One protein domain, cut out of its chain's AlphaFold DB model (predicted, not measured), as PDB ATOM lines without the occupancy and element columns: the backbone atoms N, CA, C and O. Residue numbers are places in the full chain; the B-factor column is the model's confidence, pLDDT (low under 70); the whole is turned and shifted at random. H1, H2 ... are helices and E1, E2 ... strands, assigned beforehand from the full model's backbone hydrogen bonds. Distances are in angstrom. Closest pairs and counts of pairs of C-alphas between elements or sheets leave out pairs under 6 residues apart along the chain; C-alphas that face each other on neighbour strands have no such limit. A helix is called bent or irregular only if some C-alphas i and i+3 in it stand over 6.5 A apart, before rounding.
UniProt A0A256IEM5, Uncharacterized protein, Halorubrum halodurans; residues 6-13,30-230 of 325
ATOM      1  N   GLY A   6      13.496  15.337   1.514       57.66
ATOM      2  CA  GLY A   6      13.299  16.768   1.740       57.66
ATOM      3  C   GLY A   6      12.226  17.089   2.781       57.66
ATOM      4  O   GLY A   6      12.351  18.103   3.455       57.66
ATOM      5  N   ALA A   7      11.232  16.215   2.982       59.62
ATOM      6  CA  ALA A   7      10.250  16.363   4.061       59.62
ATOM      7  C   ALA A   7      10.871  16.189   5.461       59.62
ATOM      8  O   ALA A   7      10.343  16.705   6.438       59.62
ATOM      9  N   TYR A   8      12.014  15.500   5.560       58.19
ATOM     10  CA  TYR A   8      12.691  15.208   6.828       58.19
ATOM     11  C   TYR A   8      13.971  16.042   7.042       58.19
ATOM     12  O   TYR A   8      14.585  15.955   8.109       58.19
ATOM     13  N   ALA A   9      14.401  16.831   6.051       45.72
ATOM     14  CA  ALA A   9      15.674  17.554   6.048       45.72
ATOM     15  C   ALA A   9      15.490  19.076   6.192       45.72
ATOM     16  O   ALA A   9      14.644  19.682   5.541       45.72
ATOM     17  N   SER A  10      16.344  19.724   6.988       44.66
ATOM     18  CA  SER A  10      16.355  21.184   7.141       44.66
ATOM     19  C   SER A  10      17.417  21.836   6.243       44.66
ATOM     20  O   SER A  10      18.603  21.796   6.555       44.66
ATOM     21  N   ASN A  11      16.961  22.432   5.130       38.50
ATOM     22  CA  ASN A  11      17.701  23.219   4.123       38.50
ATOM     23  C   ASN A  11      19.162  22.800   3.837       38.50
ATOM     24  O   ASN A  11      20.105  23.109   4.572       38.50
ATOM     25  N   ASP A  12      19.338  22.163   2.679       36.81
ATOM     26  CA  ASP A  12      20.584  21.572   2.188       36.81
ATOM     27  C   ASP A  12      21.692  22.629   1.974       36.81
ATOM     28  O   ASP A  12      21.573  23.525   1.136       36.81
ATOM     29  N   ASN A  13      22.807  22.510   2.702       36.06
ATOM     30  CA  ASN A  13      24.070  23.164   2.353       36.06
ATOM     31  C   ASN A  13      25.221  22.221   2.732       36.06
ATOM     32  O   ASN A  13      25.373  21.846   3.893       36.06
ATOM     33  N   PRO A  30      28.006 -14.855   5.928       60.84
ATOM     34  CA  PRO A  30      28.240 -13.785   6.896       60.84
ATOM     35  C   PRO A  30      27.394 -12.550   6.587       60.84
ATOM     36  O   PRO A  30      27.413 -12.067   5.453       60.84
ATOM     37  N   ASP A  31      26.696 -12.045   7.604       82.69
ATOM     38  CA  ASP A  31      25.885 -10.837   7.486       82.69
ATOM     39  C   ASP A  31      26.759  -9.689   6.973       82.69
ATOM     40  O   ASP A  31      27.841  -9.409   7.508       82.69
ATOM     41  N   LYS A  32      26.307  -9.013   5.915       91.81
ATOM     42  CA  LYS A  32      27.071  -7.927   5.303       91.81
ATOM     43  C   LYS A  32      27.187  -6.773   6.297       91.81
ATOM     44  O   LYS A  32      26.180  -6.224   6.737       91.81
ATOM     45  N   ASN A  33      28.411  -6.356   6.625       93.81
ATOM     46  CA  ASN A  33      28.626  -5.115   7.370       93.81
ATOM     47  C   ASN A  33      28.185  -3.955   6.470       93.81
ATOM     48  O   ASN A  33      28.856  -3.668   5.480       93.81
ATOM     49  N   LEU A  34      27.044  -3.342   6.774       96.19
ATOM     50  CA  LEU A  34      26.406  -2.326   5.942       96.19
ATOM     51  C   LEU A  34      26.517  -0.948   6.604       96.19
ATOM     52  O   LEU A  34      26.616  -0.800   7.826       96.19
ATOM     53  N   THR A  35      26.551   0.104   5.796       94.44
ATOM     54  CA  THR A  35      26.513   1.488   6.271       94.44
ATOM     55  C   THR A  35      25.790   2.354   5.263       94.44
ATOM     56  O   THR A  35      26.099   2.312   4.074       94.44
ATOM     57  N   MET A  36      24.858   3.158   5.757       94.31
ATOM     58  CA  MET A  36      24.140   4.126   4.944       94.31
ATOM     59  C   MET A  36      24.919   5.439   4.878       94.31
ATOM     60  O   MET A  36      25.594   5.850   5.826       94.31
ATOM     61  N   VAL A  37      24.834   6.094   3.729       92.31
ATOM     62  CA  VAL A  37      25.033   7.537   3.595       92.31
ATOM     63  C   VAL A  37      23.635   8.159   3.497       92.31
ATOM     64  O   VAL A  37      22.759   7.530   2.905       92.31
ATOM     65  N   PRO A  38      23.400   9.354   4.067       91.25
ATOM     66  CA  PRO A  38      22.112  10.023   3.972       91.25
ATOM     67  C   PRO A  38      21.584  10.156   2.543       91.25
ATOM     68  O   PRO A  38      22.364  10.304   1.604       91.25
ATOM     69  N   HIS A  39      20.258  10.175   2.420       91.75
ATOM     70  CA  HIS A  39      19.492  10.305   1.175       91.75
ATOM     71  C   HIS A  39      19.585   9.082   0.239       91.75
ATOM     72  O   HIS A  39      19.488   9.212  -0.979       91.75
ATOM     73  N   ALA A  40      19.781   7.900   0.828       94.38
ATOM     74  CA  ALA A  40      19.615   6.590   0.205       94.38
ATOM     75  C   ALA A  40      18.844   5.672   1.166       94.38
ATOM     76  O   ALA A  40      18.930   5.864   2.387       94.38
ATOM     77  N   ALA A  41      18.134   4.674   0.639       97.00
ATOM     78  CA  ALA A  41      17.199   3.853   1.404       97.00
ATOM     79  C   ALA A  41      17.338   2.348   1.125       97.00
ATOM     80  O   ALA A  41      17.568   1.904  -0.005       97.00
ATOM     81  N   ILE A  42      17.142   1.568   2.186       98.00
ATOM     82  CA  ILE A  42      16.966   0.112   2.153       98.00
ATOM     83  C   ILE A  42      15.609  -0.250   2.758       98.00
ATOM     84  O   ILE A  42      15.108   0.476   3.615       98.00
ATOM     85  N   GLU A  43      15.055  -1.391   2.370       98.12
ATOM     86  CA  GLU A  43      13.972  -2.062   3.095       98.12
ATOM     87  C   GLU A  43      14.474  -3.404   3.630       98.12
ATOM     88  O   GLU A  43      15.313  -4.046   3.003       98.12
ATOM     89  N   GLY A  44      13.998  -3.841   4.793       97.50
ATOM     90  CA  GLY A  44      14.440  -5.095   5.400       97.50
ATOM     91  C   GLY A  44      13.660  -5.445   6.659       97.50
ATOM     92  O   GLY A  44      12.941  -4.612   7.210       97.50
ATOM     93  N   ASP A  45      13.831  -6.669   7.138       97.06
ATOM     94  CA  ASP A  45      13.172  -7.148   8.351       97.06
ATOM     95  C   ASP A  45      14.125  -6.917   9.535       97.06
ATOM     96  O   ASP A  45      15.240  -7.448   9.557       97.06
ATOM     97  N   LEU A  46      13.735  -6.080  10.504       94.88
ATOM     98  CA  LEU A  46      14.590  -5.750  11.652       94.88
ATOM     99  C   LEU A  46      14.458  -6.842  12.717       94.88
ATOM    100  O   LEU A  46      13.600  -6.783  13.589       94.88
ATOM    101  N   VAL A  47      15.330  -7.847  12.657       94.38
ATOM    102  CA  VAL A  47      15.228  -9.044  13.509       94.38
ATOM    103  C   VAL A  47      15.782  -8.816  14.917       94.38
ATOM    104  O   VAL A  47      15.348  -9.455  15.877       94.38
ATOM    105  N   LYS A  48      16.786  -7.943  15.073       94.06
ATOM    106  CA  LYS A  48      17.466  -7.778  16.365       94.06
ATOM    107  C   LYS A  48      18.197  -6.447  16.501       94.06
ATOM    108  O   LYS A  48      18.911  -6.012  15.602       94.06
ATOM    109  N   VAL A  49      18.137  -5.879  17.701       95.62
ATOM    110  CA  VAL A  49      18.919  -4.706  18.122       95.62
ATOM    111  C   VAL A  49      19.696  -5.066  19.378       95.62
ATOM    112  O   VAL A  49      19.170  -5.737  20.258       95.62
ATOM    113  N   PHE A  50      20.968  -4.689  19.468       94.06
ATOM    114  CA  PHE A  50      21.831  -5.100  20.577       94.06
ATOM    115  C   PHE A  50      22.950  -4.095  20.834       94.06
ATOM    116  O   PHE A  50      23.523  -3.536  19.903       94.06
ATOM    117  N   GLY A  51      23.287  -3.872  22.102       91.81
ATOM    118  CA  GLY A  51      24.518  -3.173  22.450       91.81
ATOM    119  C   GLY A  51      25.733  -4.094  22.300       91.81
ATOM    120  O   GLY A  51      25.637  -5.312  22.428       91.81
ATOM    121  N   ASN A  52      26.889  -3.503  22.022       90.81
ATOM    122  CA  ASN A  52      28.175  -4.180  21.903       90.81
ATOM    123  C   ASN A  52      29.281  -3.247  22.401       90.81
ATOM    124  O   ASN A  52      29.350  -2.091  21.976       90.81
ATOM    125  N   GLU A  53      30.170  -3.754  23.249       88.19
ATOM    126  CA  GLU A  53      31.302  -3.009  23.797       88.19
ATOM    127  C   GLU A  53      32.626  -3.571  23.275       88.19
ATOM    128  O   GLU A  53      32.860  -4.780  23.274       88.19
ATOM    129  N   ASN A  54      33.508  -2.687  22.817       82.25
ATOM    130  CA  ASN A  54      34.835  -3.045  22.337       82.25
ATOM    131  C   ASN A  54      35.879  -2.002  22.781       82.25
ATOM    132  O   ASN A  54      35.567  -1.029  23.466       82.25
ATOM    133  N   GLN A  55      37.144  -2.190  22.394       80.38
ATOM    134  CA  GLN A  55      38.248  -1.310  22.811       80.38
ATOM    135  C   GLN A  55      38.071   0.174  22.420       80.38
ATOM    136  O   GLN A  55      38.630   1.040  23.093       80.38
ATOM    137  N   PHE A  56      37.280   0.457  21.378       81.00
ATOM    138  CA  PHE A  56      36.934   1.795  20.881       81.00
ATOM    139  C   PHE A  56      35.610   2.337  21.464       81.00
ATOM    140  O   PHE A  56      35.091   3.345  20.993       81.00
ATOM    141  N   GLY A  57      35.042   1.659  22.469       86.94
ATOM    142  CA  GLY A  57      33.804   2.045  23.141       86.94
ATOM    143  C   GLY A  57      32.581   1.217  22.752       86.94
ATOM    144  O   GLY A  57      32.680   0.110  22.215       86.94
ATOM    145  N   GLN A  58      31.411   1.753  23.085       89.69
ATOM    146  CA  GLN A  58      30.116   1.110  22.918       89.69
ATOM    147  C   GLN A  58      29.470   1.457  21.570       89.69
ATOM    148  O   GLN A  58      29.571   2.574  21.047       89.69
ATOM    149  N   SER A  59      28.775   0.476  21.007       91.81
ATOM    150  CA  SER A  59      28.111   0.518  19.706       91.81
ATOM    151  C   SER A  59      26.758  -0.182  19.779       91.81
ATOM    152  O   SER A  59      26.643  -1.227  20.412       91.81
ATOM    153  N   LEU A  60      25.756   0.379  19.112       94.69
ATOM    154  CA  LEU A  60      24.475  -0.255  18.844       94.69
ATOM    155  C   LEU A  60      24.585  -1.015  17.514       94.69
ATOM    156  O   LEU A  60      24.901  -0.418  16.481       94.69
ATOM    157  N   GLY A  61      24.365  -2.323  17.543       95.56
ATOM    158  CA  GLY A  61      24.227  -3.172  16.366       95.56
ATOM    159  C   GLY A  61      22.756  -3.351  16.001       95.56
ATOM    160  O   GLY A  61      21.938  -3.665  16.868       95.56
ATOM    161  N   LEU A  62      22.431  -3.170  14.722       96.12
ATOM    162  CA  LEU A  62      21.133  -3.501  14.130       96.12
ATOM    163  C   LEU A  62      21.337  -4.688  13.186       96.12
ATOM    164  O   LEU A  62      22.188  -4.611  12.300       96.12
ATOM    165  N   SER A  63      20.596  -5.771  13.390       95.56
ATOM    166  CA  SER A  63      20.639  -6.992  12.584       95.56
ATOM    167  C   SER A  63      19.386  -7.064  11.724       95.56
ATOM    168  O   SER A  63      18.277  -7.065  12.260       95.56
ATOM    169  N   TRP A  64      19.582  -7.143  10.414       96.62
ATOM    170  CA  TRP A  64      18.527  -7.121   9.413       96.62
ATOM    171  C   TRP A  64      18.577  -8.378   8.542       96.62
ATOM    172  O   TRP A  64      19.657  -8.800   8.116       96.62
ATOM    173  N   GLU A  65      17.410  -8.938   8.240       96.31
ATOM    174  CA  GLU A  65      17.234 -10.023   7.271       96.31
ATOM    175  C   GLU A  65      16.474  -9.521   6.036       96.31
ATOM    176  O   GLU A  65      15.822  -8.475   6.075       96.31
ATOM    177  N   ASN A  66      16.590 -10.252   4.921       96.31
ATOM    178  CA  ASN A  66      15.876  -9.968   3.666       96.31
ATOM    179  C   ASN A  66      16.008  -8.499   3.208       96.31
ATOM    180  O   ASN A  66      15.020  -7.873   2.807       96.31
ATOM    181  N   VAL A  67      17.217  -7.929   3.333       97.50
ATOM    182  CA  VAL A  67      17.465  -6.521   3.006       97.50
ATOM    183  C   VAL A  67      17.500  -6.339   1.497       97.50
ATOM    184  O   VAL A  67      18.192  -7.074   0.792       97.50
ATOM    185  N   GLU A  68      16.804  -5.319   1.020       98.06
ATOM    186  CA  GLU A  68      16.732  -4.890  -0.369       98.06
ATOM    187  C   GLU A  68      17.177  -3.427  -0.479       98.06
ATOM    188  O   GLU A  68      16.861  -2.591   0.371       98.06
ATOM    189  N   LEU A  69      17.921  -3.105  -1.534       97.75
ATOM    190  CA  LEU A  69      18.176  -1.729  -1.941       97.75
ATOM    191  C   LEU A  69      16.926  -1.200  -2.651       97.75
ATOM    192  O   LEU A  69      16.486  -1.816  -3.619       97.75
ATOM    193  N   VAL A  70      16.383  -0.069  -2.193       97.25
ATOM    194  CA  VAL A  70      15.184   0.558  -2.789       97.25
ATOM    195  C   VAL A  70      15.443   1.960  -3.349       97.25
ATOM    196  O   VAL A  70      14.685   2.421  -4.199       97.25
ATOM    197  N   ASP A  71      16.522   2.621  -2.915       96.12
ATOM    198  CA  ASP A  71      17.040   3.854  -3.518       96.12
ATOM    199  C   ASP A  71      18.544   4.006  -3.242       96.12
ATOM    200  O   ASP A  71      18.990   3.964  -2.090       96.12
ATOM    201  N   GLY A  72      19.321   4.220  -4.304       96.44
ATOM    202  CA  GLY A  72      20.734   4.585  -4.251       96.44
ATOM    203  C   GLY A  72      21.635   3.581  -4.962       96.44
ATOM    204  O   GLY A  72      21.207   2.812  -5.821       96.44
ATOM    205  N   CYS A  73      22.914   3.584  -4.592       97.75
ATOM    206  CA  CYS A  73      23.924   2.694  -5.158       97.75
ATOM    207  C   CYS A  73      24.647   1.929  -4.043       97.75
ATOM    208  O   CYS A  73      25.255   2.540  -3.157       97.75
ATOM    209  N   LEU A  74      24.626   0.598  -4.102       98.12
ATOM    210  CA  LEU A  74      25.370  -0.283  -3.208       98.12
ATOM    211  C   LEU A  74      26.801  -0.465  -3.719       98.12
ATOM    212  O   LEU A  74      27.037  -0.952  -4.823       98.12
ATOM    213  N   TYR A  75      27.764  -0.143  -2.864       97.88
ATOM    214  CA  TYR A  75      29.188  -0.280  -3.136       97.88
ATOM    215  C   TYR A  75      29.880  -1.192  -2.119       97.88
ATOM    216  O   TYR A  75      29.506  -1.231  -0.945       97.88
ATOM    217  N   TYR A  76      30.939  -1.871  -2.555       97.06
ATOM    218  CA  TYR A  76      31.820  -2.688  -1.723       97.06
ATOM    219  C   TYR A  76      33.181  -2.002  -1.512       97.06
ATOM    220  O   TYR A  76      33.788  -1.483  -2.449       97.06
ATOM    221  N   ASP A  77      33.647  -1.992  -0.263       93.56
ATOM    222  CA  ASP A  77      34.975  -1.571   0.192       93.56
ATOM    223  C   ASP A  77      35.854  -2.830   0.364       93.56
ATOM    224  O   ASP A  77      35.734  -3.525   1.384       93.56
ATOM    225  N   PRO A  78      36.732  -3.152  -0.606       90.75
ATOM    226  CA  PRO A  78      37.568  -4.349  -0.550       90.75
ATOM    227  C   PRO A  78      38.701  -4.262   0.482       90.75
ATOM    228  O   PRO A  78      39.305  -5.287   0.794       90.75
ATOM    229  N   GLU A  79      39.011  -3.075   1.017       89.06
ATOM    230  CA  GLU A  79      40.021  -2.919   2.072       89.06
ATOM    231  C   GLU A  79      39.450  -3.236   3.459       89.06
ATOM    232  O   GLU A  79      40.193  -3.636   4.360       89.06
ATOM    233  N   LYS A  80      38.135  -3.052   3.637       86.44
ATOM    234  CA  LYS A  80      37.443  -3.212   4.925       86.44
ATOM    235  C   LYS A  80      36.453  -4.370   4.993       86.44
ATOM    236  O   LYS A  80      35.903  -4.579   6.072       86.44
ATOM    237  N   ASP A  81      36.240  -5.091   3.890       91.00
ATOM    238  CA  ASP A  81      35.214  -6.139   3.754       91.00
ATOM    239  C   ASP A  81      33.830  -5.613   4.180       91.00
ATOM    240  O   ASP A  81      33.177  -6.101   5.106       91.00
ATOM    241  N   LYS A  82      33.440  -4.487   3.570       92.81
ATOM    242  CA  LYS A  82      32.304  -3.680   4.022       92.81
ATOM    243  C   LYS A  82      31.470  -3.171   2.857       92.81
ATOM    244  O   LYS A  82      32.001  -2.743   1.840       92.81
ATOM    245  N   HIS A  83      30.156  -3.174   3.028       96.50
ATOM    246  CA  HIS A  83      29.205  -2.623   2.074       96.50
ATOM    247  C   HIS A  83      28.758  -1.224   2.516       96.50
ATOM    248  O   HIS A  83      28.627  -0.937   3.712       96.50
ATOM    249  N   LYS A  84      28.526  -0.334   1.553       96.12
ATOM    250  CA  LYS A  84      28.091   1.040   1.802       96.12
ATOM    251  C   LYS A  84      27.115   1.494   0.725       96.12
ATOM    252  O   LYS A  84      27.436   1.406  -0.457       96.12
ATOM    253  N   VAL A  85      25.948   1.984   1.133       97.06
ATOM    254  CA  VAL A  85      24.971   2.585   0.216       97.06
ATOM    255  C   VAL A  85      25.256   4.079   0.117       97.06
ATOM    256  O   VAL A  85      25.416   4.745   1.140       97.06
ATOM    257  N   PHE A  86      25.349   4.596  -1.104       95.44
ATOM    258  CA  PHE A  86      25.519   6.018  -1.394       95.44
ATOM    259  C   PHE A  86      24.279   6.574  -2.110       95.44
ATOM    260  O   PHE A  86      23.705   5.861  -2.937       95.44
ATOM    261  N   PRO A  87      23.887   7.838  -1.859       95.19
ATOM    262  CA  PRO A  87      22.854   8.496  -2.645       95.19
ATOM    263  C   PRO A  87      23.367   8.765  -4.062       95.19
ATOM    264  O   PRO A  87      24.549   9.054  -4.262       95.19
ATOM    265  N   TRP A  88      22.468   8.771  -5.045       93.62
ATOM    266  CA  TRP A  88      22.786   9.095  -6.441       93.62
ATOM    267  C   TRP A  88      23.556  10.420  -6.600       93.62
ATOM    268  O   TRP A  88      24.553  10.486  -7.324       93.62
ATOM    269  N   LYS A  89      23.194  11.442  -5.812       91.69
ATOM    270  CA  LYS A  89      23.879  12.748  -5.754       91.69
ATOM    271  C   LYS A  89      25.366  12.632  -5.376       91.69
ATOM    272  O   LYS A  89      26.184  13.374  -5.910       91.69
ATOM    273  N   ASP A  90      25.748  11.665  -4.537       90.38
ATOM    274  CA  ASP A  90      27.151  11.390  -4.192       90.38
ATOM    275  C   ASP A  90      27.906  10.619  -5.285       90.38
ATOM    276  O   ASP A  90      29.142  10.638  -5.284       90.38
ATOM    277  N   VAL A  91      27.191   9.895  -6.147       91.06
ATOM    278  CA  VAL A  91      27.757   8.956  -7.124       91.06
ATOM    279  C   VAL A  91      27.927   9.608  -8.489       91.06
ATOM    280  O   VAL A  91      29.020   9.541  -9.050       91.06
ATOM    281  N   VAL A  92      26.875  10.251  -9.006       90.50
ATOM    282  CA  VAL A  92      26.839  10.881 -10.341       90.50
ATOM    283  C   VAL A  92      26.661  12.404 -10.296       90.50
ATOM    284  O   VAL A  92      26.755  13.060 -11.329       90.50
ATOM    285  N   GLY A  93      26.447  12.989  -9.110       86.69
ATOM    286  CA  GLY A  93      26.261  14.437  -8.934       86.69
ATOM    287  C   GLY A  93      24.830  14.940  -9.158       86.69
ATOM    288  O   GLY A  93      24.630  16.150  -9.202       86.69
ATOM    289  N   ILE A  94      23.861  14.033  -9.317       86.50
ATOM    290  CA  ILE A  94      22.454  14.310  -9.649       86.50
ATOM    291  C   ILE A  94      21.568  13.376  -8.809       86.50
ATOM    292  O   ILE A  94      21.911  12.203  -8.648       86.50
ATOM    293  N   ALA A  95      20.456  13.865  -8.257       84.88
ATOM    294  CA  ALA A  95      19.449  13.039  -7.582       84.88
ATOM    295  C   ALA A  95      18.373  12.505  -8.562       84.88
ATOM    296  O   ALA A  95      18.137  13.129  -9.595       84.88
ATOM    297  N   PRO A  96      17.649  11.407  -8.249       79.62
ATOM    298  CA  PRO A  96      16.698  10.786  -9.184       79.62
ATOM    299  C   PRO A  96      15.568  11.700  -9.676       79.62
ATOM    300  O   PRO A  96      15.105  11.550 -10.799       79.62
ATOM    301  N   GLY A  97      15.151  12.678  -8.864       77.62
ATOM    302  CA  GLY A  97      14.154  13.687  -9.246       77.62
ATOM    303  C   GLY A  97      14.708  14.922  -9.974       77.62
ATOM    304  O   GLY A  97      13.937  15.820 -10.302       77.62
ATOM    305  N   GLU A  98      16.025  15.012 -10.196       80.06
ATOM    306  CA  GLU A  98      16.687  16.176 -10.814       80.06
ATOM    307  C   GLU A  98      16.996  15.981 -12.314       80.06
ATOM    308  O   GLU A  98      17.337  16.957 -12.988       80.06
ATOM    309  N   ALA A  99      16.875  14.762 -12.857       75.19
ATOM    310  CA  ALA A  99      17.111  14.479 -14.275       75.19
ATOM    311  C   ALA A  99      16.160  13.426 -14.860       75.19
ATOM    312  O   ALA A  99      16.032  12.317 -14.343       75.19
ATOM    313  N   ASP A 100      15.573  13.753 -16.014       75.94
ATOM    314  CA  ASP A 100      14.796  12.811 -16.818       75.94
ATOM    315  C   ASP A 100      15.701  11.686 -17.359       75.94
ATOM    316  O   ASP A 100      16.618  11.943 -18.144       75.94
ATOM    317  N   GLY A 101      15.401  10.435 -16.998       81.75
ATOM    318  CA  GLY A 101      16.036   9.247 -17.580       81.75
ATOM    319  C   GLY A 101      17.339   8.778 -16.924       81.75
ATOM    320  O   GLY A 101      18.092   8.066 -17.581       81.75
ATOM    321  N   LEU A 102      17.601   9.149 -15.664       88.06
ATOM    322  CA  LEU A 102      18.620   8.481 -14.840       88.06
ATOM    323  C   LEU A 102      18.274   6.991 -14.672       88.06
ATOM    324  O   LEU A 102      17.124   6.672 -14.364       88.06
ATOM    325  N   SER A 103      19.262   6.109 -14.831       91.81
ATOM    326  CA  SER A 103      19.120   4.646 -14.770       91.81
ATOM    327  C   SER A 103      20.234   3.978 -13.951       91.81
ATOM    328  O   SER A 103      21.295   4.570 -13.744       91.81
ATOM    329  N   ALA A 104      20.037   2.723 -13.525       91.62
ATOM    330  CA  ALA A 104      21.066   1.927 -12.844       91.62
ATOM    331  C   ALA A 104      22.422   1.885 -13.595       91.62
ATOM    332  O   ALA A 104      23.478   1.952 -12.962       91.62
ATOM    333  N   ASP A 105      22.397   1.853 -14.935       92.75
ATOM    334  CA  ASP A 105      23.585   1.831 -15.809       92.75
ATOM    335  C   ASP A 105      24.436   3.121 -15.738       92.75
ATOM    336  O   ASP A 105      25.612   3.106 -16.115       92.75
ATOM    337  N   ASP A 106      23.881   4.236 -15.247       93.12
ATOM    338  CA  ASP A 106      24.606   5.504 -15.078       93.12
ATOM    339  C   ASP A 106      25.503   5.517 -13.823       93.12
ATOM    340  O   ASP A 106      26.343   6.410 -13.657       93.12
ATOM    341  N   ALA A 107      25.358   4.535 -12.923       94.00
ATOM    342  CA  ALA A 107      26.151   4.445 -11.704       94.00
ATOM    343  C   ALA A 107      27.644   4.189 -12.001       94.00
ATOM    344  O   ALA A 107      28.040   3.300 -12.756       94.00
ATOM    345  N   ASN A 108      28.522   4.952 -11.346       92.25
ATOM    346  CA  ASN A 108      29.964   4.846 -11.560       92.25
ATOM    347  C   ASN A 108      30.511   3.490 -11.073       92.25
ATOM    348  O   ASN A 108      30.613   3.268  -9.869       92.25
ATOM    349  N   GLN A 109      30.978   2.622 -11.981       95.62
ATOM    350  CA  GLN A 109      31.547   1.298 -11.651       95.62
ATOM    351  C   GLN A 109      32.602   1.319 -10.523       95.62
ATOM    352  O   GLN A 109      32.743   0.343  -9.780       95.62
ATOM    353  N   TYR A 110      33.341   2.424 -10.388       95.00
ATOM    354  CA  TYR A 110      34.223   2.689  -9.255       95.00
ATOM    355  C   TYR A 110      33.949   4.076  -8.686       95.00
ATOM    356  O   TYR A 110      33.968   5.062  -9.423       95.00
ATOM    357  N   LEU A 111      33.784   4.157  -7.368       93.00
ATOM    358  CA  LEU A 111      33.623   5.415  -6.650       93.00
ATOM    359  C   LEU A 111      34.882   5.700  -5.832       93.00
ATOM    360  O   LEU A 111      35.322   4.863  -5.046       93.00
ATOM    361  N   VAL A 112      35.463   6.887  -6.005       91.19
ATOM    362  CA  VAL A 112      36.607   7.352  -5.211       91.19
ATOM    363  C   VAL A 112      36.145   8.502  -4.324       91.19
ATOM    364  O   VAL A 112      35.626   9.503  -4.817       91.19
ATOM    365  N   LYS A 113      36.322   8.364  -3.008       84.19
ATOM    366  CA  LYS A 113      35.974   9.389  -2.014       84.19
ATOM    367  C   LYS A 113      37.208   9.742  -1.193       84.19
ATOM    368  O   LYS A 113      37.892   8.863  -0.674       84.19
ATOM    369  N   ASN A 114      37.463  11.038  -1.052       75.44
ATOM    370  CA  ASN A 114      38.566  11.559  -0.253       75.44
ATOM    371  C   ASN A 114      38.067  11.953   1.139       75.44
ATOM    372  O   ASN A 114      37.211  12.824   1.276       75.44
ATOM    373  N   TYR A 115      38.624  11.321   2.167       73.00
ATOM    374  CA  TYR A 115      38.327  11.573   3.573       73.00
ATOM    375  C   TYR A 115      39.561  12.198   4.231       73.00
ATOM    376  O   TYR A 115      40.466  11.505   4.700       73.00
ATOM    377  N   GLY A 116      39.631  13.532   4.209       75.31
ATOM    378  CA  GLY A 116      40.823  14.272   4.625       75.31
ATOM    379  C   GLY A 116      42.010  13.959   3.710       75.31
ATOM    380  O   GLY A 116      41.999  14.322   2.539       75.31
ATOM    381  N   THR A 117      43.028  13.280   4.243       72.69
ATOM    382  CA  THR A 117      44.210  12.825   3.486       72.69
ATOM    383  C   THR A 117      44.107  11.385   2.976       72.69
ATOM    384  O   THR A 117      45.046  10.908   2.343       72.69
ATOM    385  N   THR A 118      43.019  10.675   3.281       75.00
ATOM    386  CA  THR A 118      42.838   9.263   2.924       75.00
ATOM    387  C   THR A 118      41.892   9.139   1.738       75.00
ATOM    388  O   THR A 118      40.698   9.418   1.857       75.00
ATOM    389  N   GLU A 119      42.414   8.687   0.603       85.94
ATOM    390  CA  GLU A 119      41.600   8.236  -0.525       85.94
ATOM    391  C   GLU A 119      41.013   6.854  -0.200       85.94
ATOM    392  O   GLU A 119      41.726   5.984   0.297       85.94
ATOM    393  N   LYS A 120      39.717   6.649  -0.456       86.00
ATOM    394  CA  LYS A 120      39.068   5.332  -0.427       86.00
ATOM    395  C   LYS A 120      38.439   5.050  -1.778       86.00
ATOM    396  O   LYS A 120      37.773   5.919  -2.346       86.00
ATOM    397  N   ARG A 121      38.618   3.821  -2.255       92.88
ATOM    398  CA  ARG A 121      38.017   3.317  -3.486       92.88
ATOM    399  C   ARG A 121      36.985   2.254  -3.152       92.88
ATOM    400  O   ARG A 121      37.266   1.334  -2.393       92.88
ATOM    401  N   TYR A 122      35.830   2.374  -3.784       94.62
ATOM    402  CA  TYR A 122      34.750   1.412  -3.703       94.62
ATOM    403  C   TYR A 122      34.413   0.872  -5.095       94.62
ATOM    404  O   TYR A 122      34.599   1.565  -6.102       94.62
ATOM    405  N   GLU A 123      33.904  -0.353  -5.152       97.56
ATOM    406  CA  GLU A 123      33.478  -1.028  -6.383       97.56
ATOM    407  C   GLU A 123      31.951  -1.159  -6.379       97.56
ATOM    408  O   GLU A 123      31.374  -1.535  -5.357       97.56
ATOM    409  N   LEU A 124      31.293  -0.773  -7.477       97.75
ATOM    410  CA  LEU A 124      29.835  -0.861  -7.596       97.75
ATOM    411  C   LEU A 124      29.406  -2.331  -7.538       97.75
ATOM    412  O   LEU A 124      29.972  -3.165  -8.246       97.75
ATOM    413  N   VAL A 125      28.410  -2.613  -6.699       97.25
ATOM    414  CA  VAL A 125      27.766  -3.925  -6.588       97.25
ATOM    415  C   VAL A 125      26.456  -3.895  -7.366       97.25
ATOM    416  O   VAL A 125      26.322  -4.647  -8.319       97.25
ATOM    417  N   GLU A 126      25.543  -2.995  -6.992       97.38
ATOM    418  CA  GLU A 126      24.210  -2.826  -7.592       97.38
ATOM    419  C   GLU A 126      23.750  -1.364  -7.449       97.38
ATOM    420  O   GLU A 126      24.238  -0.637  -6.576       97.38
ATOM    421  N   ALA A 127      22.797  -0.924  -8.269       97.12
ATOM    422  CA  ALA A 127      22.172   0.397  -8.168       97.12
ATOM    423  C   ALA A 127      20.670   0.315  -8.467       97.12
ATOM    424  O   ALA A 127      20.254  -0.487  -9.296       97.12
ATOM    425  N   VAL A 128      19.877   1.146  -7.788       96.62
ATOM    426  CA  VAL A 128      18.416   1.212  -7.931       96.62
ATOM    427  C   VAL A 128      18.002   2.674  -8.015       96.62
ATOM    428  O   VAL A 128      18.248   3.460  -7.091       96.62
ATOM    429  N   VAL A 129      17.372   3.051  -9.126       94.19
ATOM    430  CA  VAL A 129      16.679   4.330  -9.269       94.19
ATOM    431  C   VAL A 129      15.237   4.154  -8.777       94.19
ATOM    432  O   VAL A 129      14.490   3.354  -9.350       94.19
ATOM    433  N   PRO A 130      14.804   4.885  -7.731       91.19
ATOM    434  CA  PRO A 130      13.479   4.707  -7.152       91.19
ATOM    435  C   PRO A 130      12.383   4.961  -8.193       91.19
ATOM    436  O   PRO A 130      12.483   5.875  -9.009       91.19
ATOM    437  N   GLU A 131      11.330   4.139  -8.144       87.62
ATOM    438  CA  GLU A 131      10.162   4.149  -9.051       87.62
ATOM    439  C   GLU A 131      10.432   3.752 -10.513       87.62
ATOM    440  O   GLU A 131       9.473   3.545 -11.258       87.62
ATOM    441  N   GLN A 132      11.695   3.597 -10.916       89.06
ATOM    442  CA  GLN A 132      12.078   3.131 -12.253       89.06
ATOM    443  C   GLN A 132      12.580   1.683 -12.237       89.06
ATOM    444  O   GLN A 132      12.173   0.891 -13.088       89.06
ATOM    445  N   ASP A 133      13.417   1.345 -11.255       92.44
ATOM    446  CA  ASP A 133      13.984   0.012 -11.067       92.44
ATOM    447  C   ASP A 133      13.235  -0.765  -9.966       92.44
ATOM    448  O   ASP A 133      12.677  -0.188  -9.028       92.44
ATOM    449  N   GLU A 134      13.231  -2.096 -10.076       94.75
ATOM    450  CA  GLU A 134      12.767  -2.986  -9.002       94.75
ATOM    451  C   GLU A 134      13.812  -3.043  -7.867       94.75
ATOM    452  O   GLU A 134      15.013  -2.940  -8.146       94.75
ATOM    453  N   PRO A 135      13.404  -3.252  -6.599       96.38
ATOM    454  CA  PRO A 135      14.333  -3.458  -5.491       96.38
ATOM    455  C   PRO A 135      15.315  -4.613  -5.727       96.38
ATOM    456  O   PRO A 135      14.965  -5.634  -6.324       96.38
ATOM    457  N   VAL A 136      16.540  -4.475  -5.214       96.50
ATOM    458  CA  VAL A 136      17.608  -5.473  -5.409       96.50
ATOM    459  C   VAL A 136      18.059  -6.079  -4.083       96.50
ATOM    460  O   VAL A 136      18.465  -5.366  -3.165       96.50
ATOM    461  N   GLU A 137      18.025  -7.410  -3.992       96.69
ATOM    462  CA  GLU A 137      18.374  -8.170  -2.787       96.69
ATOM    463  C   GLU A 137      19.849  -7.974  -2.381       96.69
ATOM    464  O   GLU A 137      20.791  -8.378  -3.068       96.69
ATOM    465  N   ILE A 138      20.057  -7.393  -1.199       95.12
ATOM    466  CA  ILE A 138      21.350  -7.321  -0.511       95.12
ATOM    467  C   ILE A 138      21.590  -8.609   0.296       95.12
ATOM    468  O   ILE A 138      22.740  -9.051   0.400       95.12
ATOM    469  N   GLY A 139      20.533  -9.215   0.843       94.25
ATOM    470  CA  GLY A 139      20.586 -10.344   1.778       94.25
ATOM    471  C   GLY A 139      20.670  -9.873   3.234       94.25
ATOM    472  O   GLY A 139      20.258  -8.762   3.553       94.25
ATOM    473  N   ASN A 140      21.210 -10.690   4.140       96.06
ATOM    474  CA  ASN A 140      21.336 -10.305   5.552       96.06
ATOM    475  C   ASN A 140      22.424  -9.242   5.769       96.06
ATOM    476  O   ASN A 140      23.501  -9.297   5.159       96.06
ATOM    477  N   ALA A 141      22.176  -8.305   6.687       96.00
ATOM    478  CA  ALA A 141      23.091  -7.211   6.993       96.00
ATOM    479  C   ALA A 141      23.159  -6.882   8.492       96.00
ATOM    480  O   ALA A 141      22.164  -6.939   9.212       96.00
ATOM    481  N   ILE A 142      24.335  -6.444   8.949       95.50
ATOM    482  CA  ILE A 142      24.510  -5.809  10.260       95.50
ATOM    483  C   ILE A 142      24.994  -4.375  10.065       95.50
ATOM    484  O   ILE A 142      25.991  -4.119   9.381       95.50
ATOM    485  N   MET A 143      24.317  -3.442  10.726       95.69
ATOM    486  CA  MET A 143      24.636  -2.016  10.729       95.69
ATOM    487  C   MET A 143      25.102  -1.584  12.119       95.69
ATOM    488  O   MET A 143      24.524  -1.979  13.130       95.69
ATOM    489  N   TRP A 144      26.158  -0.769  12.174       93.81
ATOM    490  CA  TRP A 144      26.839  -0.408  13.422       93.81
ATOM    491  C   TRP A 144      26.799   1.095  13.690       93.81
ATOM    492  O   TRP A 144      27.485   1.875  13.025       93.81
ATOM    493  N   TYR A 145      26.067   1.483  14.731       93.12
ATOM    494  CA  TYR A 145      25.904   2.862  15.180       93.12
ATOM    495  C   TYR A 145      26.721   3.118  16.446       93.12
ATOM    496  O   TYR A 145      26.519   2.498  17.485       93.12
ATOM    497  N   SER A 146      27.689   4.026  16.365       88.12
ATOM    498  CA  SER A 146      28.589   4.357  17.473       88.12
ATOM    499  C   SER A 146      29.100   5.795  17.352       88.12
ATOM    500  O   SER A 146      28.807   6.507  16.387       88.12
ATOM    501  N   GLY A 147      29.873   6.227  18.339       81.38
ATOM    502  CA  GLY A 147      30.420   7.568  18.493       81.38
ATOM    503  C   GLY A 147      31.844   7.761  17.982       81.38
ATOM    504  O   GLY A 147      32.179   7.360  16.863       81.38
ATOM    505  N   SER A 148      32.635   8.447  18.806       76.12
ATOM    506  CA  SER A 148      34.088   8.642  18.718       76.12
ATOM    507  C   SER A 148      34.633   9.012  20.105       76.12
ATOM    508  O   SER A 148      33.881   9.553  20.916       76.12
ATOM    509  N   ASP A 149      35.925   8.793  20.361       72.25
ATOM    510  CA  ASP A 149      36.567   9.172  21.634       72.25
ATOM    511  C   ASP A 149      36.568  10.694  21.894       72.25
ATOM    512  O   ASP A 149      36.628  11.120  23.043       72.25
ATOM    513  N   GLU A 150      36.491  11.519  20.841       72.12
ATOM    514  CA  GLU A 150      36.535  12.990  20.926       72.12
ATOM    515  C   GLU A 150      35.150  13.619  21.172       72.12
ATOM    516  O   GLU A 150      35.046  14.601  21.902       72.12
ATOM    517  N   TYR A 151      34.086  13.047  20.593       71.75
ATOM    518  CA  TYR A 151      32.734  13.638  20.587       71.75
ATOM    519  C   TYR A 151      31.645  12.761  21.232       71.75
ATOM    520  O   TYR A 151      30.477  13.147  21.247       71.75
ATOM    521  N   GLY A 152      31.987  11.573  21.741       78.31
ATOM    522  CA  GLY A 152      31.006  10.631  22.286       78.31
ATOM    523  C   GLY A 152      30.074  10.025  21.216       78.31
ATOM    524  O   GLY A 152      30.378  10.099  20.018       78.31
ATOM    525  N   PRO A 153      28.963   9.371  21.616       81.38
ATOM    526  CA  PRO A 153      27.935   8.830  20.719       81.38
ATOM    527  C   PRO A 153      27.299   9.887  19.810       81.38
ATOM    528  O   PRO A 153      26.844  10.937  20.271       81.38
ATOM    529  N   LYS A 154      27.195   9.558  18.515       81.38
ATOM    530  CA  LYS A 154      26.542  10.404  17.505       81.38
ATOM    531  C   LYS A 154      25.040  10.503  17.759       81.38
ATOM    532  O   LYS A 154      24.435   9.538  18.220       81.38
ATOM    533  N   SER A 155      24.445  11.626  17.345       80.94
ATOM    534  CA  SER A 155      22.993  11.871  17.393       80.94
ATOM    535  C   SER A 155      22.194  10.671  16.863       80.94
ATOM    536  O   SER A 155      21.465  10.050  17.630       80.94
ATOM    537  N   ALA A 156      22.466  10.223  15.627       85.94
ATOM    538  CA  ALA A 156      21.831   9.038  15.041       85.94
ATOM    539  C   ALA A 156      21.895   7.777  15.919       85.94
ATOM    540  O   ALA A 156      20.915   7.044  16.026       85.94
ATOM    541  N   SER A 157      23.030   7.525  16.577       90.50
ATOM    542  CA  SER A 157      23.203   6.357  17.449       90.50
ATOM    543  C   SER A 157      22.335   6.442  18.704       90.50
ATOM    544  O   SER A 157      21.787   5.426  19.124       90.50
ATOM    545  N   ARG A 158      22.164   7.647  19.268       88.38
ATOM    546  CA  ARG A 158      21.230   7.881  20.377       88.38
ATOM    547  C   ARG A 158      19.780   7.773  19.910       88.38
ATOM    548  O   ARG A 158      19.013   7.074  20.556       88.38
ATOM    549  N   THR A 159      19.410   8.395  18.787       89.25
ATOM    550  CA  THR A 159      18.046   8.316  18.229       89.25
ATOM    551  C   THR A 159      17.628   6.866  17.991       89.25
ATOM    552  O   THR A 159      16.578   6.460  18.473       89.25
ATOM    553  N   LEU A 160      18.476   6.056  17.345       94.56
ATOM    554  CA  LEU A 160      18.193   4.636  17.103       94.56
ATOM    555  C   LEU A 160      18.069   3.828  18.397       94.56
ATOM    556  O   LEU A 160      17.161   3.011  18.511       94.56
ATOM    557  N   ALA A 161      18.923   4.086  19.394       93.31
ATOM    558  CA  ALA A 161      18.778   3.464  20.708       93.31
ATOM    559  C   ALA A 161      17.434   3.835  21.367       93.31
ATOM    560  O   ALA A 161      16.763   2.955  21.904       93.31
ATOM    561  N   LYS A 162      17.012   5.106  21.272       90.94
ATOM    562  CA  LYS A 162      15.765   5.603  21.876       90.94
ATOM    563  C   LYS A 162      14.492   5.111  21.168       90.94
ATOM    564  O   LYS A 162      13.510   4.860  21.857       90.94
ATOM    565  N   ILE A 163      14.481   4.952  19.839       93.69
ATOM    566  CA  ILE A 163      13.273   4.511  19.105       93.69
ATOM    567  C   ILE A 163      13.151   2.986  18.974       93.69
ATOM    568  O   ILE A 163      12.030   2.485  18.954       93.69
ATOM    569  N   LEU A 164      14.263   2.235  18.902       95.88
ATOM    570  CA  LEU A 164      14.233   0.797  18.583       95.88
ATOM    571  C   LEU A 164      14.308  -0.148  19.790       95.88
ATOM    572  O   LEU A 164      14.043  -1.336  19.623       95.88
ATOM    573  N   THR A 165      14.700   0.312  20.982       94.19
ATOM    574  CA  THR A 165      14.941  -0.589  22.129       94.19
ATOM    575  C   THR A 165      13.815  -0.570  23.161       94.19
ATOM    576  O   THR A 165      13.168   0.460  23.336       94.19
ATOM    577  N   ARG A 166      13.572  -1.693  23.862       92.56
ATOM    578  CA  ARG A 166      12.520  -1.818  24.903       92.56
ATOM    579  C   ARG A 166      12.641  -0.766  26.000       92.56
ATOM    580  O   ARG A 166      11.652  -0.388  26.612       92.56
ATOM    581  N   GLN A 167      13.866  -0.335  26.283       88.50
ATOM    582  CA  GLN A 167      14.161   0.687  27.275       88.50
ATOM    583  C   GLN A 167      13.815   2.103  26.776       88.50
ATOM    584  O   GLN A 167      13.750   3.020  27.585       88.50
ATOM    585  N   GLY A 168      13.590   2.317  25.476       88.50
ATOM    586  CA  GLY A 168      13.224   3.623  24.927       88.50
ATOM    587  C   GLY A 168      14.255   4.706  25.268       88.50
ATOM    588  O   GLY A 168      15.464   4.498  25.120       88.50
ATOM    589  N   ARG A 169      13.790   5.856  25.786       84.50
ATOM    590  CA  ARG A 169      14.658   6.959  26.263       84.50
ATOM    591  C   ARG A 169      15.737   6.459  27.233       84.50
ATOM    592  O   ARG A 169      16.899   6.837  27.095       84.50
ATOM    593  N   ASP A 170      15.348   5.543  28.118       85.94
ATOM    594  CA  ASP A 170      16.130   4.963  29.212       85.94
ATOM    595  C   ASP A 170      17.285   4.048  28.753       85.94
ATOM    596  O   ASP A 170      18.077   3.613  29.593       85.94
ATOM    597  N   MET A 171      17.410   3.746  27.452       88.38
ATOM    598  CA  MET A 171      18.557   3.014  26.888       88.38
ATOM    599  C   MET A 171      19.834   3.859  26.832       88.38
ATOM    600  O   MET A 171      20.940   3.315  26.894       88.38
ATOM    601  N   VAL A 172      19.681   5.175  26.675       86.81
ATOM    602  CA  VAL A 172      20.794   6.118  26.570       86.81
ATOM    603  C   VAL A 172      21.077   6.697  27.947       86.81
ATOM    604  O   VAL A 172      20.193   7.258  28.585       86.81
ATOM    605  N   ILE A 173      22.322   6.573  28.394       83.75
ATOM    606  CA  ILE A 173      22.800   7.228  29.608       83.75
ATOM    607  C   ILE A 173      23.330   8.603  29.204       83.75
ATOM    608  O   ILE A 173      24.332   8.709  28.494       83.75
ATOM    609  N   ASP A 174      22.654   9.656  29.651       68.94
ATOM    610  CA  ASP A 174      23.110  11.036  29.503       68.94
ATOM    611  C   ASP A 174      23.900  11.428  30.781       68.94
ATOM    612  O   ASP A 174      23.329  11.793  31.804       68.94
ATOM    613  N   GLU A 175      25.237  11.286  30.749       62.94
ATOM    614  CA  GLU A 175      26.145  11.790  31.800       62.94
ATOM    615  C   GLU A 175      26.638  13.202  31.445       62.94
ATOM    616  O   GLU A 175      27.535  13.355  30.612       62.94
ATOM    617  N   GLU A 176      26.114  14.226  32.124       53.25
ATOM    618  CA  GLU A 176      26.475  15.642  31.909       53.25
ATOM    619  C   GLU A 176      27.939  15.994  32.252       53.25
ATOM    620  O   GLU A 176      28.439  17.032  31.824       53.25
ATOM    621  N   ASP A 177      28.641  15.143  33.010       43.94
ATOM    622  CA  ASP A 177      29.914  15.483  33.674       43.94
ATOM    623  C   ASP A 177      31.079  14.532  33.295       43.94
ATOM    624  O   ASP A 177      32.055  14.354  34.033       43.94
ATOM    625  N   SER A 178      30.979  13.863  32.137       48.94
ATOM    626  CA  SER A 178      31.948  12.847  31.695       48.94
ATOM    627  C   SER A 178      32.830  13.297  30.518       48.94
ATOM    628  O   SER A 178      32.382  13.798  29.490       48.94
ATOM    629  N   THR A 179      34.144  13.080  30.641       59.34
ATOM    630  CA  THR A 179      35.096  13.239  29.525       59.34
ATOM    631  C   THR A 179      34.747  12.275  28.389       59.34
ATOM    632  O   THR A 179      34.512  11.100  28.670       59.34
ATOM    633  N   ALA A 180      34.819  12.712  27.127       56.94
ATOM    634  CA  ALA A 180      34.327  11.953  25.968       56.94
ATOM    635  C   ALA A 180      34.833  10.488  25.858       56.94
ATOM    636  O   ALA A 180      34.041   9.609  25.521       56.94
ATOM    637  N   GLU A 181      36.079  10.183  26.256       55.78
ATOM    638  CA  GLU A 181      36.612   8.803  26.339       55.78
ATOM    639  C   GLU A 181      35.868   7.884  27.331       55.78
ATOM    640  O   GLU A 181      35.806   6.669  27.132       55.78
ATOM    641  N   ARG A 182      35.342   8.438  28.433       61.97
ATOM    642  CA  ARG A 182      34.472   7.710  29.374       61.97
ATOM    643  C   ARG A 182      33.070   7.603  28.804       61.97
ATOM    644  O   ARG A 182      32.493   6.523  28.818       61.97
ATOM    645  N   TYR A 183      32.577   8.704  28.244       74.75
ATOM    646  CA  TYR A 183      31.225   8.790  27.721       74.75
ATOM    647  C   TYR A 183      30.969   7.775  26.597       74.75
ATOM    648  O   TYR A 183      29.994   7.029  26.631       74.75
ATOM    649  N   ILE A 184      31.906   7.621  25.652       81.69
ATOM    650  CA  ILE A 184      31.797   6.610  24.587       81.69
ATOM    651  C   ILE A 184      31.829   5.158  25.104       81.69
ATOM    652  O   ILE A 184      31.453   4.244  24.374       81.69
ATOM    653  N   LYS A 185      32.236   4.927  26.358       83.50
ATOM    654  CA  LYS A 185      32.296   3.608  27.014       83.50
ATOM    655  C   LYS A 185      31.134   3.329  27.973       83.50
ATOM    656  O   LYS A 185      31.095   2.236  28.522       83.50
ATOM    657  N   GLY A 186      30.202   4.267  28.156       84.00
ATOM    658  CA  GLY A 186      29.098   4.128  29.114       84.00
ATOM    659  C   GLY A 186      27.790   4.799  28.696       84.00
ATOM    660  O   GLY A 186      26.994   5.129  29.564       84.00
ATOM    661  N   TRP A 187      27.567   5.031  27.398       87.75
ATOM    662  CA  TRP A 187      26.363   5.706  26.895       87.75
ATOM    663  C   TRP A 187      25.176   4.771  26.624       87.75
ATOM    664  O   TRP A 187      24.053   5.253  26.496       87.75
ATOM    665  N   LEU A 188      25.401   3.457  26.517       89.69
ATOM    666  CA  LEU A 188      24.350   2.439  26.428       89.69
ATOM    667  C   LEU A 188      24.171   1.754  27.781       89.69
ATOM    668  O   LEU A 188      25.131   1.257  28.371       89.69
ATOM    669  N   ARG A 189      22.918   1.662  28.231       86.31
ATOM    670  CA  ARG A 189      22.560   1.040  29.512       86.31
ATOM    671  C   ARG A 189      22.654  -0.484  29.516       86.31
ATOM    672  O   ARG A 189      22.847  -1.068  30.578       86.31
ATOM    673  N   ASP A 190      22.545  -1.120  28.350       83.25
ATOM    674  CA  ASP A 190      22.752  -2.560  28.189       83.25
ATOM    675  C   ASP A 190      23.560  -2.880  26.919       83.25
ATOM    676  O   ASP A 190      23.135  -2.628  25.791       83.25
ATOM    677  N   THR A 191      24.743  -3.461  27.116       81.19
ATOM    678  CA  THR A 191      25.618  -4.023  26.070       81.19
ATOM    679  C   THR A 191      25.794  -5.538  26.198       81.19
ATOM    680  O   THR A 191      26.634  -6.133  25.526       81.19
ATOM    681  N   SER A 192      25.015  -6.166  27.082       80.31
ATOM    682  CA  SER A 192      25.123  -7.574  27.470       80.31
ATOM    683  C   SER A 192      23.981  -8.438  26.933       80.31
ATOM    684  O   SER A 192      24.182  -9.626  26.664       80.31
ATOM    685  N   ALA A 193      22.790  -7.859  26.752       78.19
ATOM    686  CA  ALA A 193      21.635  -8.560  26.216       78.19
ATOM    687  C   ALA A 193      21.799  -8.915  24.731       78.19
ATOM    688  O   ALA A 193      22.226  -8.117  23.896       78.19
ATOM    689  N   SER A 194      21.380 -10.132  24.381       82.69
ATOM    690  CA  SER A 194      21.459 -10.645  23.014       82.69
ATOM    691  C   SER A 194      20.416 -10.059  22.061       82.69
ATOM    692  O   SER A 194      20.609 -10.197  20.856       82.69
ATOM    693  N   ASN A 195      19.327  -9.471  22.571       91.12
ATOM    694  CA  ASN A 195      18.368  -8.658  21.819       91.12
ATOM    695  C   ASN A 195      17.639  -7.697  22.781       91.12
ATOM    696  O   ASN A 195      17.056  -8.142  23.773       91.12
ATOM    697  N   VAL A 196      17.655  -6.403  22.475       93.31
ATOM    698  CA  VAL A 196      16.940  -5.323  23.177       93.31
ATOM    699  C   VAL A 196      15.888  -4.638  22.297       93.31
ATOM    700  O   VAL A 196      15.308  -3.657  22.747       93.31
ATOM    701  N   LEU A 197      15.640  -5.128  21.073       94.50
ATOM    702  CA  LEU A 197      14.569  -4.651  20.183       94.50
ATOM    703  C   LEU A 197      13.213  -4.626  20.906       94.50
ATOM    704  O   LEU A 197      12.927  -5.525  21.698       94.50
ATOM    705  N   ARG A 198      12.405  -3.592  20.647       93.31
ATOM    706  CA  ARG A 198      11.025  -3.492  21.141       93.31
ATOM    707  C   ARG A 198      10.136  -4.591  20.579       93.31
ATOM    708  O   ARG A 198      10.141  -4.837  19.378       93.31
ATOM    709  N   ASP A 199       9.299  -5.145  21.444       92.56
ATOM    710  CA  ASP A 199       8.405  -6.258  21.122       92.56
ATOM    711  C   ASP A 199       7.348  -5.885  20.054       92.56
ATOM    712  O   ASP A 199       6.906  -6.747  19.302       92.56
ATOM    713  N   ASP A 200       6.974  -4.602  19.922       90.25
ATOM    714  CA  ASP A 200       6.053  -4.111  18.878       90.25
ATOM    715  C   ASP A 200       6.717  -3.878  17.506       90.25
ATOM    716  O   ASP A 200       6.034  -3.547  16.531       90.25
ATOM    717  N   LEU A 201       8.040  -4.049  17.428       93.38
ATOM    718  CA  LEU A 201       8.846  -3.941  16.211       93.38
ATOM    719  C   LEU A 201       9.375  -5.301  15.717       93.38
ATOM    720  O   LEU A 201       9.934  -5.362  14.623       93.38
ATOM    721  N   GLU A 202       9.211  -6.381  16.491       90.25
ATOM    722  CA  GLU A 202       9.600  -7.737  16.079       90.25
ATOM    723  C   GLU A 202       8.734  -8.231  14.896       90.25
ATOM    724  O   GLU A 202       7.573  -7.849  14.752       90.25
ATOM    725  N   ASP A 203       9.318  -9.060  14.020       86.88
ATOM    726  CA  ASP A 203       8.695  -9.623  12.805       86.88
ATOM    727  C   ASP A 203       8.120  -8.597  11.792       86.88
ATOM    728  O   ASP A 203       7.283  -8.939  10.948       86.88
ATOM    729  N   ARG A 204       8.576  -7.336  11.832       92.81
ATOM    730  CA  ARG A 204       8.133  -6.255  10.929       92.81
ATOM    731  C   ARG A 204       9.208  -5.851   9.917       92.81
ATOM    732  O   ARG A 204      10.409  -5.863  10.202       92.81
ATOM    733  N   ARG A 205       8.744  -5.454   8.726       96.69
ATOM    734  CA  ARG A 205       9.571  -4.911   7.642       96.69
ATOM    735  C   ARG A 205       9.591  -3.389   7.725       96.69
ATOM    736  O   ARG A 205       8.538  -2.753   7.792       96.69
ATOM    737  N   PHE A 206      10.787  -2.814   7.692       97.81
ATOM    738  CA  PHE A 206      10.994  -1.374   7.777       97.81
ATOM    739  C   PHE A 206      11.816  -0.863   6.601       97.81
ATOM    740  O   PHE A 206      12.790  -1.491   6.185       97.81
ATOM    741  N   ALA A 207      11.458   0.324   6.126       97.12
ATOM    742  CA  ALA A 207      12.334   1.169   5.346       97.12
ATOM    743  C   ALA A 207      13.274   1.918   6.292       97.12
ATOM    744  O   ALA A 207      12.842   2.474   7.307       97.12
ATOM    745  N   PHE A 208      14.556   1.952   5.947       97.50
ATOM    746  CA  PHE A 208      15.577   2.668   6.692       97.50
ATOM    747  C   PHE A 208      16.377   3.601   5.791       97.50
ATOM    748  O   PHE A 208      16.953   3.182   4.783       97.50
ATOM    749  N   PHE A 209      16.468   4.862   6.206       95.75
ATOM    750  CA  PHE A 209      17.317   5.868   5.582       95.75
ATOM    751  C   PHE A 209      17.818   6.886   6.610       95.75
ATOM    752  O   PHE A 209      17.323   6.987   7.731       95.75
ATOM    753  N   GLU A 210      18.820   7.669   6.226       92.12
ATOM    754  CA  GLU A 210      19.295   8.807   7.013       92.12
ATOM    755  C   GLU A 210      19.082  10.103   6.228       92.12
ATOM    756  O   GLU A 210      19.151  10.117   4.999       92.12
ATOM    757  N   VAL A 211      18.872  11.209   6.932       87.75
ATOM    758  CA  VAL A 211      18.870  12.565   6.365       87.75
ATOM    759  C   VAL A 211      19.873  13.446   7.100       87.75
ATOM    760  O   VAL A 211      20.271  13.142   8.228       87.75
ATOM    761  N   LYS A 212      20.301  14.551   6.484       82.50
ATOM    762  CA  LYS A 212      21.075  15.582   7.192       82.50
ATOM    763  C   LYS A 212      20.124  16.615   7.806       82.50
ATOM    764  O   LYS A 212      19.318  17.210   7.098       82.50
ATOM    765  N   LYS A 213      20.253  16.869   9.111       77.38
ATOM    766  CA  LYS A 213      19.596  17.988   9.813       77.38
ATOM    767  C   LYS A 213      20.645  18.990  10.291       77.38
ATOM    768  O   LYS A 213      21.746  18.597  10.681       77.38
ATOM    769  N   GLN A 214      20.333  20.284  10.253       70.38
ATOM    770  CA  GLN A 214      21.193  21.315  10.849       70.38
ATOM    771  C   GLN A 214      21.145  21.240  12.383       70.38
ATOM    772  O   GLN A 214      20.093  20.977  12.965       70.38
ATOM    773  N   SER A 215      22.286  21.448  13.045       59.25
ATOM    774  CA  SER A 215      22.348  21.619  14.498       59.25
ATOM    775  C   SER A 215      21.926  23.037  14.876       59.25
ATOM    776  O   SER A 215      22.448  24.011  14.346       59.25
ATOM    777  N   ASN A 216      21.041  23.167  15.862       52.28
ATOM    778  CA  ASN A 216      20.632  24.476  16.382       52.28
ATOM    779  C   ASN A 216      21.704  25.137  17.275       52.28
ATOM    780  O   ASN A 216      21.617  26.326  17.573       52.28
ATOM    781  N   GLN A 217      22.728  24.370  17.668       43.44
ATOM    782  CA  GLN A 217      23.812  24.772  18.573       43.44
ATOM    783  C   GLN A 217      25.167  24.943  17.862       43.44
ATOM    784  O   GLN A 217      26.149  25.342  18.488       43.44
ATOM    785  N   SER A 218      25.267  24.618  16.567       51.38
ATOM    786  CA  SER A 218      26.510  24.755  15.799       51.38
ATOM    787  C   SER A 218      26.254  24.787  14.294       51.38
ATOM    788  O   SER A 218      25.313  24.168  13.819       51.38
ATOM    789  N   ASP A 219      27.170  25.372  13.520       56.62
ATOM    790  CA  ASP A 219      27.123  25.382  12.042       56.62
ATOM    791  C   ASP A 219      27.321  23.984  11.395       56.62
ATOM    792  O   ASP A 219      27.680  23.870  10.221       56.62
ATOM    793  N   ARG A 220      27.170  22.894  12.160       58.06
ATOM    794  CA  ARG A 220      27.375  21.512  11.716       58.06
ATOM    795  C   ARG A 220      26.037  20.846  11.409       58.06
ATOM    796  O   ARG A 220      25.092  20.920  12.191       58.06
ATOM    797  N   GLN A 221      25.989  20.108  10.307       69.56
ATOM    798  CA  GLN A 221      24.921  19.142  10.064       69.56
ATOM    799  C   GLN A 221      25.195  17.843  10.833       69.56
ATOM    800  O   GLN A 221      26.349  17.446  11.013       69.56
ATOM    801  N   TYR A 222      24.137  17.154  11.252       74.88
ATOM    802  CA  TYR A 222      24.202  15.811  11.822       74.88
ATOM    803  C   TYR A 222      23.300  14.848  11.048       74.88
ATOM    804  O   TYR A 222      22.325  15.245  10.412       74.88
ATOM    805  N   HIS A 223      23.647  13.564  11.102       83.25
ATOM    806  CA  HIS A 223      22.830  12.498  10.535       83.25
ATOM    807  C   HIS A 223      21.641  12.220  11.455       83.25
ATOM    808  O   HIS A 223      21.828  12.004  12.657       83.25
ATOM    809  N   HIS A 224      20.445  12.197  10.882       85.88
ATOM    810  CA  HIS A 224      19.204  11.861  11.557       85.88
ATOM    811  C   HIS A 224      18.586  10.622  10.882       85.88
ATOM    812  O   HIS A 224      18.260  10.684   9.697       85.88
ATOM    813  N   PRO A 225      18.486   9.489  11.593       92.25
ATOM    814  CA  PRO A 225      17.951   8.247  11.059       92.25
ATOM    815  C   PRO A 225      16.425   8.276  11.073       92.25
ATOM    816  O   PRO A 225      15.821   8.720  12.049       92.25
ATOM    817  N   ILE A 226      15.827   7.752  10.011       90.62
ATOM    818  CA  ILE A 226      14.390   7.558   9.855       90.62
ATOM    819  C   ILE A 226      14.146   6.060   9.645       90.62
ATOM    820  O   ILE A 226      14.817   5.411   8.840       90.62
ATOM    821  N   VAL A 227      13.196   5.515  10.401       94.69
ATOM    822  CA  VAL A 227      12.733   4.125  10.314       94.69
ATOM    823  C   VAL A 227      11.230   4.197  10.065       94.69
ATOM    824  O   VAL A 227      10.524   4.789  10.878       94.69
ATOM    825  N   VAL A 228      10.737   3.632   8.966       92.88
ATOM    826  CA  VAL A 228       9.307   3.643   8.602       92.88
ATOM    827  C   VAL A 228       8.832   2.209   8.441       92.88
ATOM    828  O   VAL A 228       9.471   1.438   7.735       92.88
ATOM    829  N   ASP A 229       7.723   1.834   9.071       93.19
ATOM    830  CA  ASP A 229       7.093   0.536   8.814       93.19
ATOM    831  C   ASP A 229       6.504   0.509   7.396       93.19
ATOM    832  O   ASP A 229       5.745   1.401   7.013       93.19
ATOM    833  N   THR A 230       6.848  -0.506   6.599       94.19
ATOM    834  CA  THR A 230       6.472  -0.536   5.173       94.19
ATOM    835  C   THR A 230       5.020  -0.951   4.923       94.19
ATOM    836  O   THR A 230       4.517  -0.763   3.817       94.19
TER     837      THR A 230
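This is residues 6 to 13 and 30 to 230 of the 325 residues of an uncharacterized protein of Halorubrum halodurans (UniProt A0A256IEM5). One large, strongly twisted sheet of long, bent strands folds back on itself, so that its edge strands E1 and E4 come together, while the E8-E9 hairpin extends the sheet beyond E2. H2 packs into the fold between E9 and strands E3 and E7; H3 and H4 lie toward one end of the long axis, the E5-E6 hairpin and the loop of residues 92 to 109 toward the other. The printed part has 209 residues with nine named strands and four named helices, in the order E1 E2 E3 E4 H1 E5 E6 E7 H2 H3 H4 E8 E9. The sheet is branched and mixed, the class mostly strand. The whole is compact, with a radius of gyration of the C-alphas of 17.4 A and spans of 52 by 40 by 35 A.

E3, residues 57 to 77, is the longest strand by residues, 23.3 A from end to end, and bends by 133 degrees at residue 73. E2, residues 41 to 54, 28.2 A, bends by 99 degrees at residue 44. E7 is residues 136 to 146, 27.2 A, and E6 residues 118 to 128, 27.9 A. E8, residues 205 to 214, measures 28.9 A, and E9, residues 221 to 229, 25.8 A. E1 is residues 32 to 34, E4 82 to 86, E5 110 to 115. H2 is residues 155 to 164, 14.2 A; H1 is 88 to 91, H3 168 to 171, H4 180 to 183. C-alpha 32 is at (27.071, -7.927, 5.303), C-alpha 229 at (7.093, 0.536, 8.814).

E2, E3 and E4 form a meander, each strand the antiparallel neighbour of the one before; N 50 to O 61 is 3.0 A and N 75 to O 84 2.9 A. On the other side of E3 lie E7, antiparallel, N 62 to O 143 2.9 A, and E6, antiparallel, N 74 to O 126 2.8 A. E1 is parallel to E7, N 34 to O 142 2.9 A. The closest C-alphas of E1 and E4, Leu 34 and His 83, are 4.8 A apart. Antiparallel pairs are E2 and E8, N 44 to O 206 3.0 A, and the hairpins E8 and E9, N 211 to O 224 2.9 A, and E5 and E6, N 113 to O 120 2.9 A. H2 is on the sheet at a height of 6.0 A, only just over E7 with 3 C-alphas; its closest C-alphas to E9 are Ala 156 and His 224, 5.2 A. H1 is on the sheet, over none of its strands; Gly 72 of E3 and Trp 88 have the closest C-alphas, 5.4 A. H2 and H3 touch only at the corner, C-alphas 162 and 168 4.4 A apart. H3 is not on the sheet, and H4 only just not, with 4 pairs of C-alphas within 10 A. Every O i to N i+4 pair is within hydrogen-bond range in H2; H1, H3 and H4 are too short for one.

The C-alphas farthest apart, Gly 101 and Asp 177, are 53.5 A apart. Residues 14 to 29 are not printed, and C-alphas 13 and 30 are 37.5 A apart across the cut. The links H1 to E5 and H4 to E8 are long. Residues 114 to 119 stand free. Confidence is under 70 at residues 6 to 13, 30, 174 to 182 and 215 to 221; the mean pLDDT of the printed part is 85.6.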